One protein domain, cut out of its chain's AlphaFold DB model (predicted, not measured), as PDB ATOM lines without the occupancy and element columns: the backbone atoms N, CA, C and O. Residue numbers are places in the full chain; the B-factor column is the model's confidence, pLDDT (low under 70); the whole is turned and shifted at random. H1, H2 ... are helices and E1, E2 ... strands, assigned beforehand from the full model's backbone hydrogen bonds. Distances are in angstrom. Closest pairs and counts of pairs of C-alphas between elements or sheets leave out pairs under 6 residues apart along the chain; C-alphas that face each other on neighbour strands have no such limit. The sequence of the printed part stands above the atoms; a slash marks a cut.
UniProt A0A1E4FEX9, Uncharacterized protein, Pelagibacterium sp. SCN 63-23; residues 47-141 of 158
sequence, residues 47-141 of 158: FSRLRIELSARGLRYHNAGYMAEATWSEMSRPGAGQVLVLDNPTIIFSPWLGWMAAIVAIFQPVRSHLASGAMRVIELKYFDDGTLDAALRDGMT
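Overview. This is residues 47 to 141 of the 158 residues of an uncharacterized protein of Pelagibacterium sp. SCN 63-23 (UniProt A0A1E4FEX9). What would one see first? A slab of four antiparallel strands, E1 to E3 and E5, has a small ribbon of two strands, E4 and E6, loosely over one face and the helix H3 over its E1 edge, while H1 and H2 make a V that reaches out beyond E5 and folds back towards E6. What is it built of? The 95 printed residues hold three named helices and six named strands, along the chain E1 E2 E3 E4 E5 H1 H2 E6 H3, in the mixed class; the larger sheet has the order E1, E2, E3, E5. How large is it? It is compact, with a radius of gyration of the C-alphas of 14.0 A, yet elongated, spanning 42 by 27 by 23 A.

Along the chain. Where are the strands? E1 is residues 51 to 55, from C-alpha 51 at (139.498, 173.126, 156.269); E2 is 58 to 63, 16.4 A long, and E3 is 66 to 71, 17.1 A long. E4 is residues 83 to 86, E5 is 90 to 93 and E6 is 121 to 123. Where are the helices? H1 is residues 95 to 107, 18.8 A long; H2 is 109 to 118, 14.3 A long; H3 is 131 to 141, 15.6 A long, ending with C-alpha 141 at (126.739, 155.320, 150.330).

Arrangement. How are the strands paired? E1, E2 and E3 form a meander, each strand the antiparallel neighbour of the one before, with N 53 and O 60 at 2.8 A and N 61 and O 68 at 2.8 A; both links are hairpins. E3 and E5 are antiparallel, with N 67 and O 92 at 2.8 A, and E4 and E6 are antiparallel, with N 84 and O 122 at 2.9 A. How do the helices stand? H3 is on the larger sheet at a height over the sheet of 10.1 A, over E1 and E2, slantwise to the strands at 38 degrees to E1 on the local plane; the closest C-alphas of E1 and H3 are those of Leu 54 and Ala 135, 7.7 A. H1 only grazes this sheet with residues 95 to 101, and H2 is not on it. H1, with residues 101 to 105 alone, touches H2 at a steep tilt of 45 degrees, opposite ways, closest at the C-alphas of Ala 105 and Ser 112, 5.2 A. Are their backbones complete? In H1, H2 and H3 every O i to N i+4 pair is within hydrogen-bond range.

Size, cuts and confidence. How far does it reach? The two C-alphas farthest apart, those of Phe 107 and Asp 138, are 42.7 A apart. Is there a cut or a long link? The printed part has no cut; E3 to E4, with 11 residues between them, is a long link, in which residues 75 to 76 pair antiparallel with residues 85 to 86 of E4. Where is confidence low? Residues 79 to 81 and 128 to 131 are under 70 in pLDDT.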
ATOM      1  N   PHE A  47     147.194 177.338 160.624       85.50
ATOM      2  CA  PHE A  47     145.960 177.135 161.386       85.50
ATOM      3  C   PHE A  47     144.774 177.914 160.800       85.50
ATOM      4  O   PHE A  47     143.650 177.420 160.809       85.50
ATOM      5  N   SER A  48     145.010 179.094 160.215       85.94
ATOM      6  CA  SER A  48     143.955 179.851 159.522       85.94
ATOM      7  C   SER A  48     143.448 179.175 158.240       85.94
ATOM      8  O   SER A  48     142.407 179.558 157.708       85.94
ATOM      9  N   ARG A  49     144.180 178.179 157.725       85.19
ATOM     10  CA  ARG A  49     143.857 177.453 156.489       85.19
ATOM     11  C   ARG A  49     143.262 176.072 156.742       85.19
ATOM     12  O   ARG A  49     142.996 175.371 155.762       85.19
ATOM     13  N   LEU A  50     143.044 175.699 158.007       85.69
ATOM     14  CA  LEU A  50     142.393 174.446 158.371       85.69
ATOM     15  C   LEU A  50     141.010 174.372 157.739       85.69
ATOM     16  O   LEU A  50     140.151 175.213 158.001       85.69
ATOM     17  N   ARG A  51     140.795 173.359 156.903       87.69
ATOM     18  CA  ARG A  51     139.498 173.126 156.269       87.69
ATOM     19  C   ARG A  51     139.358 171.688 155.807       87.69
ATOM     20  O   ARG A  51     140.337 171.039 155.440       87.69
ATOM     21  N   ILE A  52     138.118 171.223 155.780       86.88
ATOM     22  CA  ILE A  52     137.725 169.981 155.123       86.88
ATOM     23  C   ILE A  52     136.978 170.369 153.853       86.88
ATOM     24  O   ILE A  52     136.000 171.111 153.898       86.88
ATOM     25  N   GLU A  53     137.446 169.871 152.718       88.12
ATOM     26  CA  GLU A  53     136.764 170.003 151.440       88.12
ATOM     27  C   GLU A  53     136.204 168.637 151.038       88.12
ATOM     28  O   GLU A  53     136.935 167.651 150.936       88.12
ATOM     29  N   LEU A  54     134.897 168.586 150.799       85.94
ATOM     30  CA  LEU A  54     134.195 167.408 150.304       85.94
ATOM     31  C   LEU A  54     133.945 167.586 148.808       85.94
ATOM     32  O   LEU A  54     133.525 168.653 148.358       85.94
ATOM     33  N   SER A  55     134.192 166.543 148.026       84.62
ATOM     34  CA  SER A  55     133.974 166.542 146.582       84.62
ATOM     35  C   SER A  55     133.322 165.238 146.135       84.62
ATOM     36  O   SER A  55     133.320 164.245 146.859       84.62
ATOM     37  N   ALA A  56     132.844 165.191 144.891       79.12
ATOM     38  CA  ALA A  56     132.323 163.956 144.308       79.12
ATOM     39  C   ALA A  56     133.352 162.804 144.298       79.12
ATOM     40  O   ALA A  56     132.965 161.642 144.275       79.12
ATOM     41  N   ARG A  57     134.658 163.110 144.328       82.00
ATOM     42  CA  ARG A  57     135.736 162.107 144.298       82.00
ATOM     43  C   ARG A  57     136.156 161.617 145.685       82.00
ATOM     44  O   ARG A  57     136.770 160.560 145.781       82.00
ATOM     45  N   GLY A  58     135.857 162.377 146.734       87.38
ATOM     46  CA  GLY A  58     136.326 162.092 148.084       87.38
ATOM     47  C   GLY A  58     136.533 163.351 148.914       87.38
ATOM     48  O   GLY A  58     135.929 164.396 148.652       87.38
ATOM     49  N   LEU A  59     137.424 163.243 149.891       89.81
ATOM     50  CA  LEU A  59     137.680 164.237 150.923       89.81
ATOM     51  C   LEU A  59     139.115 164.735 150.824       89.81
ATOM     52  O   LEU A  59     140.058 163.966 150.629       89.81
ATOM     53  N   ARG A  60     139.266 166.042 151.007       91.56
ATOM     54  CA  ARG A  60     140.552 166.710 151.110       91.56
ATOM     55  C   ARG A  60     140.617 167.483 152.414       91.56
ATOM     56  O   ARG A  60     139.916 168.475 152.608       91.56
ATOM     57  N   TYR A  61     141.460 167.009 153.314       91.56
ATOM     58  CA  TYR A  61     141.685 167.595 154.621       91.56
ATOM     59  C   TYR A  61     142.949 168.442 154.605       91.56
ATOM     60  O   TYR A  61     144.038 167.936 154.342       91.56
ATOM     61  N   HIS A  62     142.806 169.728 154.898       90.75
ATOM     62  CA  HIS A  62     143.923 170.647 155.085       90.75
ATOM     63  C   HIS A  62     144.188 170.781 156.579       90.75
ATOM     64  O   HIS A  62     143.334 171.284 157.314       90.75
ATOM     65  N   ASN A  63     145.368 170.342 157.011       90.31
ATOM     66  CA  ASN A  63     145.863 170.523 158.367       90.31
ATOM     67  C   ASN A  63     147.103 171.432 158.379       90.31
ATOM     68  O   ASN A  63     147.669 171.755 157.334       90.31
ATOM     69  N   ALA A  64     147.552 171.848 159.560       88.88
ATOM     70  CA  ALA A  64     148.738 172.668 159.697       88.88
ATOM     71  C   ALA A  64     149.975 171.913 159.187       88.88
ATOM     72  O   ALA A  64     150.416 170.919 159.771       88.88
ATOM     73  N   GLY A  65     150.531 172.393 158.074       89.00
ATOM     74  CA  GLY A  65     151.740 171.850 157.471       89.00
ATOM     75  C   GLY A  65     151.562 170.578 156.634       89.00
ATOM     76  O   GLY A  65     152.555 170.128 156.054       89.00
ATOM     77  N   TYR A  66     150.359 170.011 156.506       92.38
ATOM     78  CA  TYR A  66     150.093 168.901 155.583       92.38
ATOM     79  C   TYR A  66     148.649 168.877 155.082       92.38
ATOM     80  O   TYR A  66     147.733 169.394 155.712       92.38
ATOM     81  N   MET A  67     148.444 168.214 153.952       93.12
ATOM     82  CA  MET A  67     147.138 167.938 153.376       93.12
ATOM     83  C   MET A  67     146.976 166.430 153.198       93.12
ATOM     84  O   MET A  67     147.913 165.769 152.759       93.12
ATOM     85  N   ALA A  68     145.810 165.891 153.536       92.75
ATOM     86  CA  ALA A  68     145.459 164.497 153.297       92.75
ATOM     87  C   ALA A  68     144.305 164.422 152.293       92.75
ATOM     88  O   ALA A  68     143.244 165.010 152.507       92.75
ATOM     89  N   GLU A  69     144.514 163.707 151.194       92.75
ATOM     90  CA  GLU A  69     143.494 163.415 150.189       92.75
ATOM     91  C   GLU A  69     143.137 161.931 150.249       92.75
ATOM     92  O   GLU A  69     144.025 161.080 150.267       92.75
ATOM     93  N   ALA A  70     141.844 161.619 150.276       91.75
ATOM     94  CA  ALA A  70     141.352 160.247 150.242       91.75
ATOM     95  C   ALA A  70     140.089 160.155 149.390       91.75
ATOM     96  O   ALA A  70     139.249 161.063 149.386       91.75
ATOM     97  N   THR A  71     139.942 159.047 148.676       90.75
ATOM     98  CA  THR A  71     138.698 158.717 147.970       90.75
ATOM     99  C   THR A  71     137.673 158.130 148.934       90.75
ATOM    100  O   THR A  71     138.032 157.628 149.996       90.75
ATOM    101  N   TRP A  72     136.383 158.173 148.585       86.31
ATOM    102  CA  TRP A  72     135.316 157.621 149.440       86.31
ATOM    103  C   TRP A  72     135.538 156.151 149.814       86.31
ATOM    104  O   TRP A  72     135.152 155.731 150.898       86.31
ATOM    105  N   SER A  73     136.203 155.389 148.941       84.81
ATOM    106  CA  SER A  73     136.563 153.991 149.173       84.81
ATOM    107  C   SER A  73     137.700 153.765 150.166       84.81
ATOM    108  O   SER A  73     137.874 152.646 150.634       84.81
ATOM    109  N   GLU A  74     138.478 154.799 150.467       87.19
ATOM    110  CA  GLU A  74     139.631 154.758 151.378       87.19
ATOM    111  C   GLU A  74     139.296 155.394 152.733       87.19
ATOM    112  O   GLU A  74     140.194 155.794 153.474       87.19
ATOM    113  N   MET A  75     138.007 155.547 153.033       87.38
ATOM    114  CA  MET A  75     137.516 156.141 154.266       87.38
ATOM    115  C   MET A  75     136.713 155.125 155.062       87.38
ATOM    116  O   MET A  75     135.781 154.506 154.552       87.38
ATOM    117  N   SER A  76     137.017 155.039 156.348       85.81
ATOM    118  CA  SER A  76     136.280 154.232 157.304       85.81
ATOM    119  C   SER A  76     135.848 155.093 158.481       85.81
ATOM    120  O   SER A  76     136.618 155.894 159.021       85.81
ATOM    121  N   ARG A  77     134.592 154.932 158.896       82.62
ATOM    122  CA  ARG A  77     134.055 155.556 160.106       82.62
ATOM    123  C   ARG A  77     133.775 154.451 161.123       82.62
ATOM    124  O   ARG A  77     132.733 153.799 161.032       82.62
ATOM    125  N   PRO A  78     134.691 154.187 162.070       76.81
ATOM    126  CA  PRO A  78     134.451 153.187 163.099       76.81
ATOM    127  C   PRO A  78     133.320 153.664 164.032       76.81
ATOM    128  O   PRO A  78     133.510 154.515 164.900       76.81
ATOM    129  N   GLY A  79     132.118 153.117 163.827       68.44
ATOM    130  CA  GLY A  79     130.910 153.421 164.606       68.44
ATOM    131  C   GLY A  79     130.252 154.766 164.264       68.44
ATOM    132  O   GLY A  79     130.518 155.372 163.232       68.44
ATOM    133  N   ALA A  80     129.399 155.274 165.161       61.78
ATOM    134  CA  ALA A  80     128.807 156.620 165.061       61.78
ATOM    135  C   ALA A  80     129.807 157.749 165.410       61.78
ATOM    136  O   ALA A  80     129.415 158.886 165.659       61.78
ATOM    137  N   GLY A  81     131.100 157.424 165.503       60.25
ATOM    138  CA  GLY A  81     132.116 158.269 166.118       60.25
ATOM    139  C   GLY A  81     132.370 159.575 165.369       60.25
ATOM    140  O   GLY A  81     132.239 159.656 164.148       60.25
ATOM    141  N   GLN A  82     132.807 160.590 166.117       76.19
ATOM    142  CA  GLN A  82     133.296 161.888 165.631       76.19
ATOM    143  C   GLN A  82     134.694 161.789 164.985       76.19
ATOM    144  O   GLN A  82     135.476 162.737 165.027       76.19
ATOM    145  N   VAL A  83     135.056 160.621 164.455       83.94
ATOM    146  CA  VAL A  83     136.391 160.326 163.939       83.94
ATOM    147  C   VAL A  83     136.259 159.642 162.590       83.94
ATOM    148  O   VAL A  83     135.534 158.656 162.455       83.94
ATOM    149  N   LEU A  84     136.981 160.168 161.608       87.19
ATOM    150  CA  LEU A  84     137.118 159.596 160.279       87.19
ATOM    151  C   LEU A  84     138.531 159.035 160.127       87.19
ATOM    152  O   LEU A  84     139.508 159.738 160.385       87.19
ATOM    153  N   VAL A  85     138.637 157.776 159.718       89.94
ATOM    154  CA  VAL A  85     139.912 157.102 159.469       89.94
ATOM    155  C   VAL A  85     140.123 157.001 157.966       89.94
ATOM    156  O   VAL A  85     139.231 156.581 157.235       89.94
ATOM    157  N   LEU A  86     141.303 157.404 157.510       91.38
ATOM    158  CA  LEU A  86     141.734 157.286 156.125       91.38
ATOM    159  C   LEU A  86     142.658 156.068 155.997       91.38
ATOM    160  O   LEU A  86     143.751 156.051 156.565       91.38
ATOM    161  N   ASP A  87     142.255 155.052 155.244       88.50
ATOM    162  CA  ASP A  87     143.007 153.795 155.154       88.50
ATOM    163  C   ASP A  87     144.298 153.962 154.342       88.50
ATOM    164  O   ASP A  87     145.376 153.520 154.760       88.50
ATOM    165  N   ASN A  88     144.206 154.661 153.208       89.19
ATOM    166  CA  ASN A  88     145.332 154.905 152.311       89.19
ATOM    167  C   ASN A  88     145.350 156.339 151.741       89.19
ATOM    168  O   ASN A  88     145.272 156.522 150.528       89.19
ATOM    169  N   PRO A  89     145.436 157.379 152.591       91.25
ATOM    170  CA  PRO A  89     145.417 158.748 152.108       91.25
ATOM    171  C   PRO A  89     146.712 159.116 151.387       91.25
ATOM    172  O   PRO A  89     147.816 158.753 151.803       91.25
ATOM    173  N   THR A  90     146.580 159.959 150.370       92.88
ATOM    174  CA  THR A  90     147.706 160.700 149.805       92.88
ATOM    175  C   THR A  90     148.020 161.881 150.720       92.88
ATOM    176  O   THR A  90     147.230 162.818 150.825       92.88
ATOM    177  N   ILE A  91     149.169 161.836 151.399       91.75
ATOM    178  CA  ILE A  91     149.627 162.913 152.287       91.75
ATOM    179  C   ILE A  91     150.611 163.812 151.537       91.75
ATOM    180  O   ILE A  91     151.662 163.362 151.081       91.75
ATOM    181  N   ILE A  92     150.282 165.096 151.447       92.31
ATOM    182  CA  ILE A  92     151.105 166.129 150.822       92.31
ATOM    183  C   ILE A  92     151.598 167.066 151.918       92.31
ATOM    184  O   ILE A  92     150.820 167.790 152.535       92.31
ATOM    185  N   PHE A  93     152.903 167.056 152.174       91.75
ATOM    186  CA  PHE A  93     153.515 167.922 153.174       91.75
ATOM    187  C   PHE A  93     153.807 169.310 152.609       91.75
ATOM    188  O   PHE A  93     154.290 169.460 151.486       91.75
ATOM    189  N   SER A  94     153.594 170.333 153.433       89.88
ATOM    190  CA  SER A  94     154.233 171.632 153.231       89.88
ATOM    191  C   SER A  94     155.761 171.473 153.275       89.88
ATOM    192  O   SER A  94     156.263 170.571 153.956       89.88
ATOM    193  N   PRO A  95     156.536 172.349 152.611       89.50
ATOM    194  CA  PRO A  95     157.990 172.226 152.592       89.50
ATOM    195  C   PRO A  95     158.615 172.155 153.991       89.50
ATOM    196  O   PRO A  95     159.462 171.303 154.242       89.50
ATOM    197  N   TRP A  96     158.179 173.005 154.926       87.31
ATOM    198  CA  TRP A  96     158.772 173.071 156.264       87.31
ATOM    199  C   TRP A  96     158.480 171.809 157.091       87.31
ATOM    200  O   TRP A  96     159.393 171.269 157.720       87.31
ATOM    201  N   LEU A  97     157.242 171.299 157.055       89.06
ATOM    202  CA  LEU A  97     156.888 170.086 157.788       89.06
ATOM    203  C   LEU A  97     157.501 168.852 157.127       89.06
ATOM    204  O   LEU A  97     157.940 167.952 157.833       89.06
ATOM    205  N   GLY A  98     157.602 168.832 155.795       90.62
ATOM    206  CA  GLY A  98     158.278 167.768 155.054       90.62
ATOM    207  C   GLY A  98     159.745 167.625 155.463       90.62
ATOM    208  O   GLY A  98     160.203 166.515 155.732       90.62
ATOM    209  N   TRP A  99     160.459 168.746 155.614       90.38
ATOM    210  CA  TRP A  99     161.824 168.748 156.149       90.38
ATOM    211  C   TRP A  99     161.890 168.201 157.577       90.38
ATOM    212  O   TRP A  99     162.721 167.338 157.865       90.38
ATOM    213  N   MET A 100     161.005 168.656 158.468       89.06
ATOM    214  CA  MET A 100     160.977 168.152 159.845       89.06
ATOM    215  C   MET A 100     160.633 166.661 159.912       89.06
ATOM    216  O   MET A 100     161.283 165.919 160.644       89.06
ATOM    217  N   ALA A 101     159.665 166.205 159.118       88.44
ATOM    218  CA  ALA A 101     159.276 164.803 159.033       88.44
ATOM    219  C   ALA A 101     160.432 163.930 158.528       88.44
ATOM    220  O   ALA A 101     160.690 162.878 159.108       88.44
ATOM    221  N   ALA A 102     161.184 164.386 157.519       91.50
ATOM    222  CA  ALA A 102     162.364 163.680 157.024       91.50
ATOM    223  C   ALA A 102     163.457 163.554 158.101       91.50
ATOM    224  O   ALA A 102     164.007 162.472 158.302       91.50
ATOM    225  N   ILE A 103     163.731 164.632 158.842       91.94
ATOM    226  CA  ILE A 103     164.690 164.617 159.959       91.94
ATOM    227  C   ILE A 103     164.226 163.628 161.038       91.94
ATOM    228  O   ILE A 103     164.993 162.762 161.465       91.94
ATOM    229  N   VAL A 104     162.962 163.706 161.460       90.38
ATOM    230  CA  VAL A 104     162.402 162.807 162.481       90.38
ATOM    231  C   VAL A 104     162.411 161.352 162.011       90.38
ATOM    232  O   VAL A 104     162.707 160.476 162.815       90.38
ATOM    233  N   ALA A 105     162.165 161.075 160.732       90.00
ATOM    234  CA  ALA A 105     162.237 159.721 160.185       90.00
ATOM    235  C   ALA A 105     163.646 159.114 160.298       90.00
ATOM    236  O   ALA A 105     163.771 157.926 160.593       90.00
ATOM    237  N   ILE A 106     164.695 159.927 160.131       93.75
ATOM    238  CA  ILE A 106     166.095 159.489 160.254       93.75
ATOM    239  C   ILE A 106     166.457 159.211 161.718       93.75
ATOM    240  O   ILE A 106     167.037 158.172 162.028       93.75
ATOM    241  N   PHE A 107     166.121 160.127 162.629       94.56
ATOM    242  CA  PHE A 107     166.560 160.033 164.028       94.56
ATOM    243  C   PHE A 107     165.610 159.229 164.928       94.56
ATOM    244  O   PHE A 107     166.032 158.700 165.956       94.56
ATOM    245  N   GLN A 108     164.322 159.163 164.589       93.31
ATOM    246  CA  GLN A 108     163.252 158.570 165.400       93.31
ATOM    247  C   GLN A 108     162.197 157.857 164.523       93.31
ATOM    248  O   GLN A 108     161.020 158.234 164.529       93.31
ATOM    249  N   PRO A 109     162.571 156.778 163.808       89.81
ATOM    250  CA  PRO A 109     161.712 156.135 162.808       89.81
ATOM    251  C   PRO A 109     160.378 155.634 163.381       89.81
ATOM    252  O   PRO A 109     159.329 155.814 162.767       89.81
ATOM    253  N   VAL A 110     160.385 155.079 164.599       91.50
ATOM    254  CA  VAL A 110     159.163 154.597 165.271       91.50
ATOM    255  C   VAL A 110     158.174 155.739 165.513       91.50
ATOM    256  O   VAL A 110     156.982 155.600 165.250       91.50
ATOM    257  N   ARG A 111     158.660 156.898 165.972       87.06
ATOM    258  CA  ARG A 111     157.809 158.073 166.215       87.06
ATOM    259  C   ARG A 111     157.299 158.671 164.915       87.06
ATOM    260  O   ARG A 111     156.144 159.076 164.862       87.06
ATOM    261  N   SER A 112     158.125 158.670 163.871       88.00
ATOM    262  CA  SER A 112     157.696 159.067 162.530       88.00
ATOM    263  C   SER A 112     156.555 158.186 162.024       88.00
ATOM    264  O   SER A 112     155.581 158.700 161.479       88.00
ATOM    265  N   HIS A 113     156.638 156.869 162.233       87.44
ATOM    266  CA  HIS A 113     155.581 155.949 161.821       87.44
ATOM    267  C   HIS A 113     154.277 156.202 162.589       87.44
ATOM    268  O   HIS A 113     153.221 156.347 161.975       87.44
ATOM    269  N   LEU A 114     154.353 156.368 163.913       89.06
ATOM    270  CA  LEU A 114     153.187 156.713 164.731       89.06
ATOM    271  C   LEU A 114     152.563 158.053 164.316       89.06
ATOM    272  O   LEU A 114     151.344 158.144 164.194       89.06
ATOM    273  N   ALA A 115     153.382 159.071 164.041       87.06
ATOM    274  CA  ALA A 115     152.905 160.363 163.555       87.06
ATOM    275  C   ALA A 115     152.198 160.231 162.197       87.06
ATOM    276  O   ALA A 115     151.121 160.793 162.015       87.06
ATOM    277  N   SER A 116     152.749 159.435 161.276       86.88
ATOM    278  CA  SER A 116     152.105 159.166 159.986       86.88
ATOM    279  C   SER A 116     150.770 158.428 160.134       86.88
ATOM    280  O   SER A 116     149.840 158.704 159.383       86.88
ATOM    281  N   GLY A 117     150.645 157.542 161.129       87.75
ATOM    282  CA  GLY A 117     149.380 156.893 161.473       87.75
ATOM    283  C   GLY A 117     148.363 157.882 162.042       87.75
ATOM    284  O   GLY A 117     147.206 157.871 161.638       87.75
ATOM    285  N   ALA A 118     148.798 158.794 162.913       88.38
ATOM    286  CA  ALA A 118     147.933 159.832 163.470       88.38
ATOM    287  C   ALA A 118     147.400 160.804 162.398       88.38
ATOM    288  O   ALA A 118     146.263 161.248 162.496       88.38
ATOM    289  N   MET A 119     148.171 161.079 161.337       90.50
ATOM    290  CA  MET A 119     147.730 161.917 160.205       90.50
ATOM    291  C   MET A 119     146.579 161.306 159.393       90.50
ATOM    292  O   MET A 119     145.940 162.007 158.612       90.50
ATOM    293  N   ARG A 120     146.309 160.008 159.565       91.00
ATOM    294  CA  ARG A 120     145.184 159.310 158.928       91.00
ATOM    295  C   ARG A 120     143.872 159.481 159.684       91.00
ATOM    296  O   ARG A 120     142.834 159.057 159.192       91.00
ATOM    297  N   VAL A 121     143.917 160.050 160.883       89.81
ATOM    298  CA  VAL A 121     142.765 160.167 161.769       89.81
ATOM    299  C   VAL A 121     142.317 161.622 161.792       89.81
ATOM    300  O   VAL A 121     143.038 162.500 162.260       89.81
ATOM    301  N   ILE A 122     141.115 161.878 161.286       88.44
ATOM    302  CA  ILE A 122     140.504 163.206 161.272       88.44
ATOM    303  C   ILE A 122     139.445 163.255 162.369       88.44
ATOM    304  O   ILE A 122     138.446 162.537 162.325       88.44
ATOM    305  N   GLU A 123     139.647 164.131 163.352       85.31
ATOM    306  CA  GLU A 123     138.632 164.423 164.363       85.31
ATOM    307  C   GLU A 123     137.581 165.379 163.776       85.31
ATOM    308  O   GLU A 123     137.830 166.570 163.591       85.31
ATOM    309  N   LEU A 124     136.387 164.857 163.498       81.75
ATOM    310  CA  LEU A 124     135.252 165.607 162.952       81.75
ATOM    311  C   LEU A 124     134.616 166.552 163.981       81.75
ATOM    312  O   LEU A 124     133.909 167.474 163.596       81.75
ATOM    313  N   LYS A 125     134.904 166.375 165.279       79.00
ATOM    314  CA  LYS A 125     134.349 167.192 166.378       79.00
ATOM    315  C   LYS A 125     134.620 168.697 166.247       79.00
ATOM    316  O   LYS A 125     133.896 169.498 166.820       79.00
ATOM    317  N   TYR A 126     135.667 169.086 165.515       72.31
ATOM    318  CA  TYR A 126     135.997 170.494 165.263       72.31
ATOM    319  C   TYR A 126     135.280 171.079 164.038       72.31
ATOM    320  O   TYR A 126     135.426 172.265 163.759       72.31
ATOM    321  N   PHE A 127     134.537 170.250 163.306       73.19
ATOM    322  CA  PHE A 127     133.835 170.589 162.069       73.19
ATOM    323  C   PHE A 127     132.329 170.270 162.167       73.19
ATOM    324  O   PHE A 127     131.648 170.140 161.148       73.19
ATOM    325  N   ASP A 128     131.829 170.079 163.390       63.44
ATOM    326  CA  ASP A 128     130.516 169.510 163.692       63.44
ATOM    327  C   ASP A 128     129.381 170.534 163.508       63.44
ATOM    328  O   ASP A 128     128.889 171.124 164.465       63.44
ATOM    329  N   ASP A 129     128.978 170.742 162.252       62.56
ATOM    330  CA  ASP A 129     127.807 171.554 161.876       62.56
ATOM    331  C   ASP A 129     126.606 170.694 161.421       62.56
ATOM    332  O   ASP A 129     125.661 171.202 160.814       62.56
ATOM    333  N   GLY A 130     126.631 169.368 161.639       63.69
ATOM    334  CA  GLY A 130     125.598 168.405 161.197       63.69
ATOM    335  C   GLY A 130     125.474 168.215 159.670       63.69
ATOM    336  O   GLY A 130     125.158 167.129 159.187       63.69
ATOM    337  N   THR A 131     125.795 169.244 158.887       68.56
ATOM    338  CA  THR A 131     125.872 169.239 157.419       68.56
ATOM    339  C   THR A 131     127.014 168.364 156.904       68.56
ATOM    340  O   THR A 131     126.849 167.649 155.915       68.56
ATOM    341  N   LEU A 132     128.149 168.363 157.608       76.06
ATOM    342  CA  LEU A 132     129.296 167.507 157.312       76.06
ATOM    343  C   LEU A 132     128.943 166.022 157.463       76.06
ATOM    344  O   LEU A 132     129.293 165.214 156.608       76.06
ATOM    345  N   ASP A 133     128.206 165.669 158.515       75.50
ATOM    346  CA  ASP A 133     127.805 164.287 158.782       75.50
ATOM    347  C   ASP A 133     126.855 163.740 157.711       75.50
ATOM    348  O   ASP A 133     127.019 162.599 157.267       75.50
ATOM    349  N   ALA A 134     125.909 164.559 157.240       74.50
ATOM    350  CA  ALA A 134     125.041 164.200 156.120       74.50
ATOM    351  C   ALA A 134     125.849 163.982 154.829       74.50
ATOM    352  O   ALA A 134     125.710 162.944 154.184       74.50
ATOM    353  N   ALA A 135     126.761 164.904 154.502       75.44
ATOM    354  CA  ALA A 135     127.595 164.806 153.305       75.44
ATOM    355  C   ALA A 135     128.539 163.589 153.326       75.44
ATOM    356  O   ALA A 135     128.733 162.941 152.298       75.44
ATOM    357  N   LEU A 136     129.102 163.247 154.490       78.62
ATOM    358  CA  LEU A 136     129.921 162.045 154.660       78.62
ATOM    359  C   LEU A 136     129.088 160.771 154.478       78.62
ATOM    360  O   LEU A 136     129.538 159.840 153.811       78.62
ATOM    361  N   ARG A 137     127.872 160.727 155.034       78.81
ATOM    362  CA  ARG A 137     126.982 159.566 154.900       78.81
ATOM    363  C   ARG A 137     126.545 159.348 153.452       78.81
ATOM    364  O   ARG A 137     126.571 158.215 152.971       78.81
ATOM    365  N   ASP A 138     126.184 160.419 152.756       78.00
ATOM    366  CA  ASP A 138     125.762 160.357 151.357       78.00
ATOM    367  C   ASP A 138     126.939 159.987 150.437       78.00
ATOM    368  O   ASP A 138     126.800 159.138 149.557       78.00
ATOM    369  N   GLY A 139     128.132 160.543 150.684       72.62
ATOM    370  CA  GLY A 139     129.347 160.219 149.929       72.62
ATOM    371  C   GLY A 139     129.807 158.767 150.092       72.62
ATOM    372  O   GLY A 139     130.178 158.127 149.110       72.62
ATOM    373  N   MET A 140     129.724 158.214 151.307       72.19
ATOM    374  CA  MET A 140     130.083 156.814 151.591       72.19
ATOM    375  C   MET A 140     129.040 155.794 151.114       72.19
ATOM    376  O   MET A 140     129.350 154.611 151.020       72.19
ATOM    377  N   THR A 141     127.804 156.211 150.836       73.31
ATOM    378  CA  THR A 141     126.739 155.320 150.330       73.31
ATOM    379  C   THR A 141     126.542 155.419 148.817       73.31
ATOM    380  O   THR A 141     125.801 154.620 148.238       73.31
TER     381      THR A 141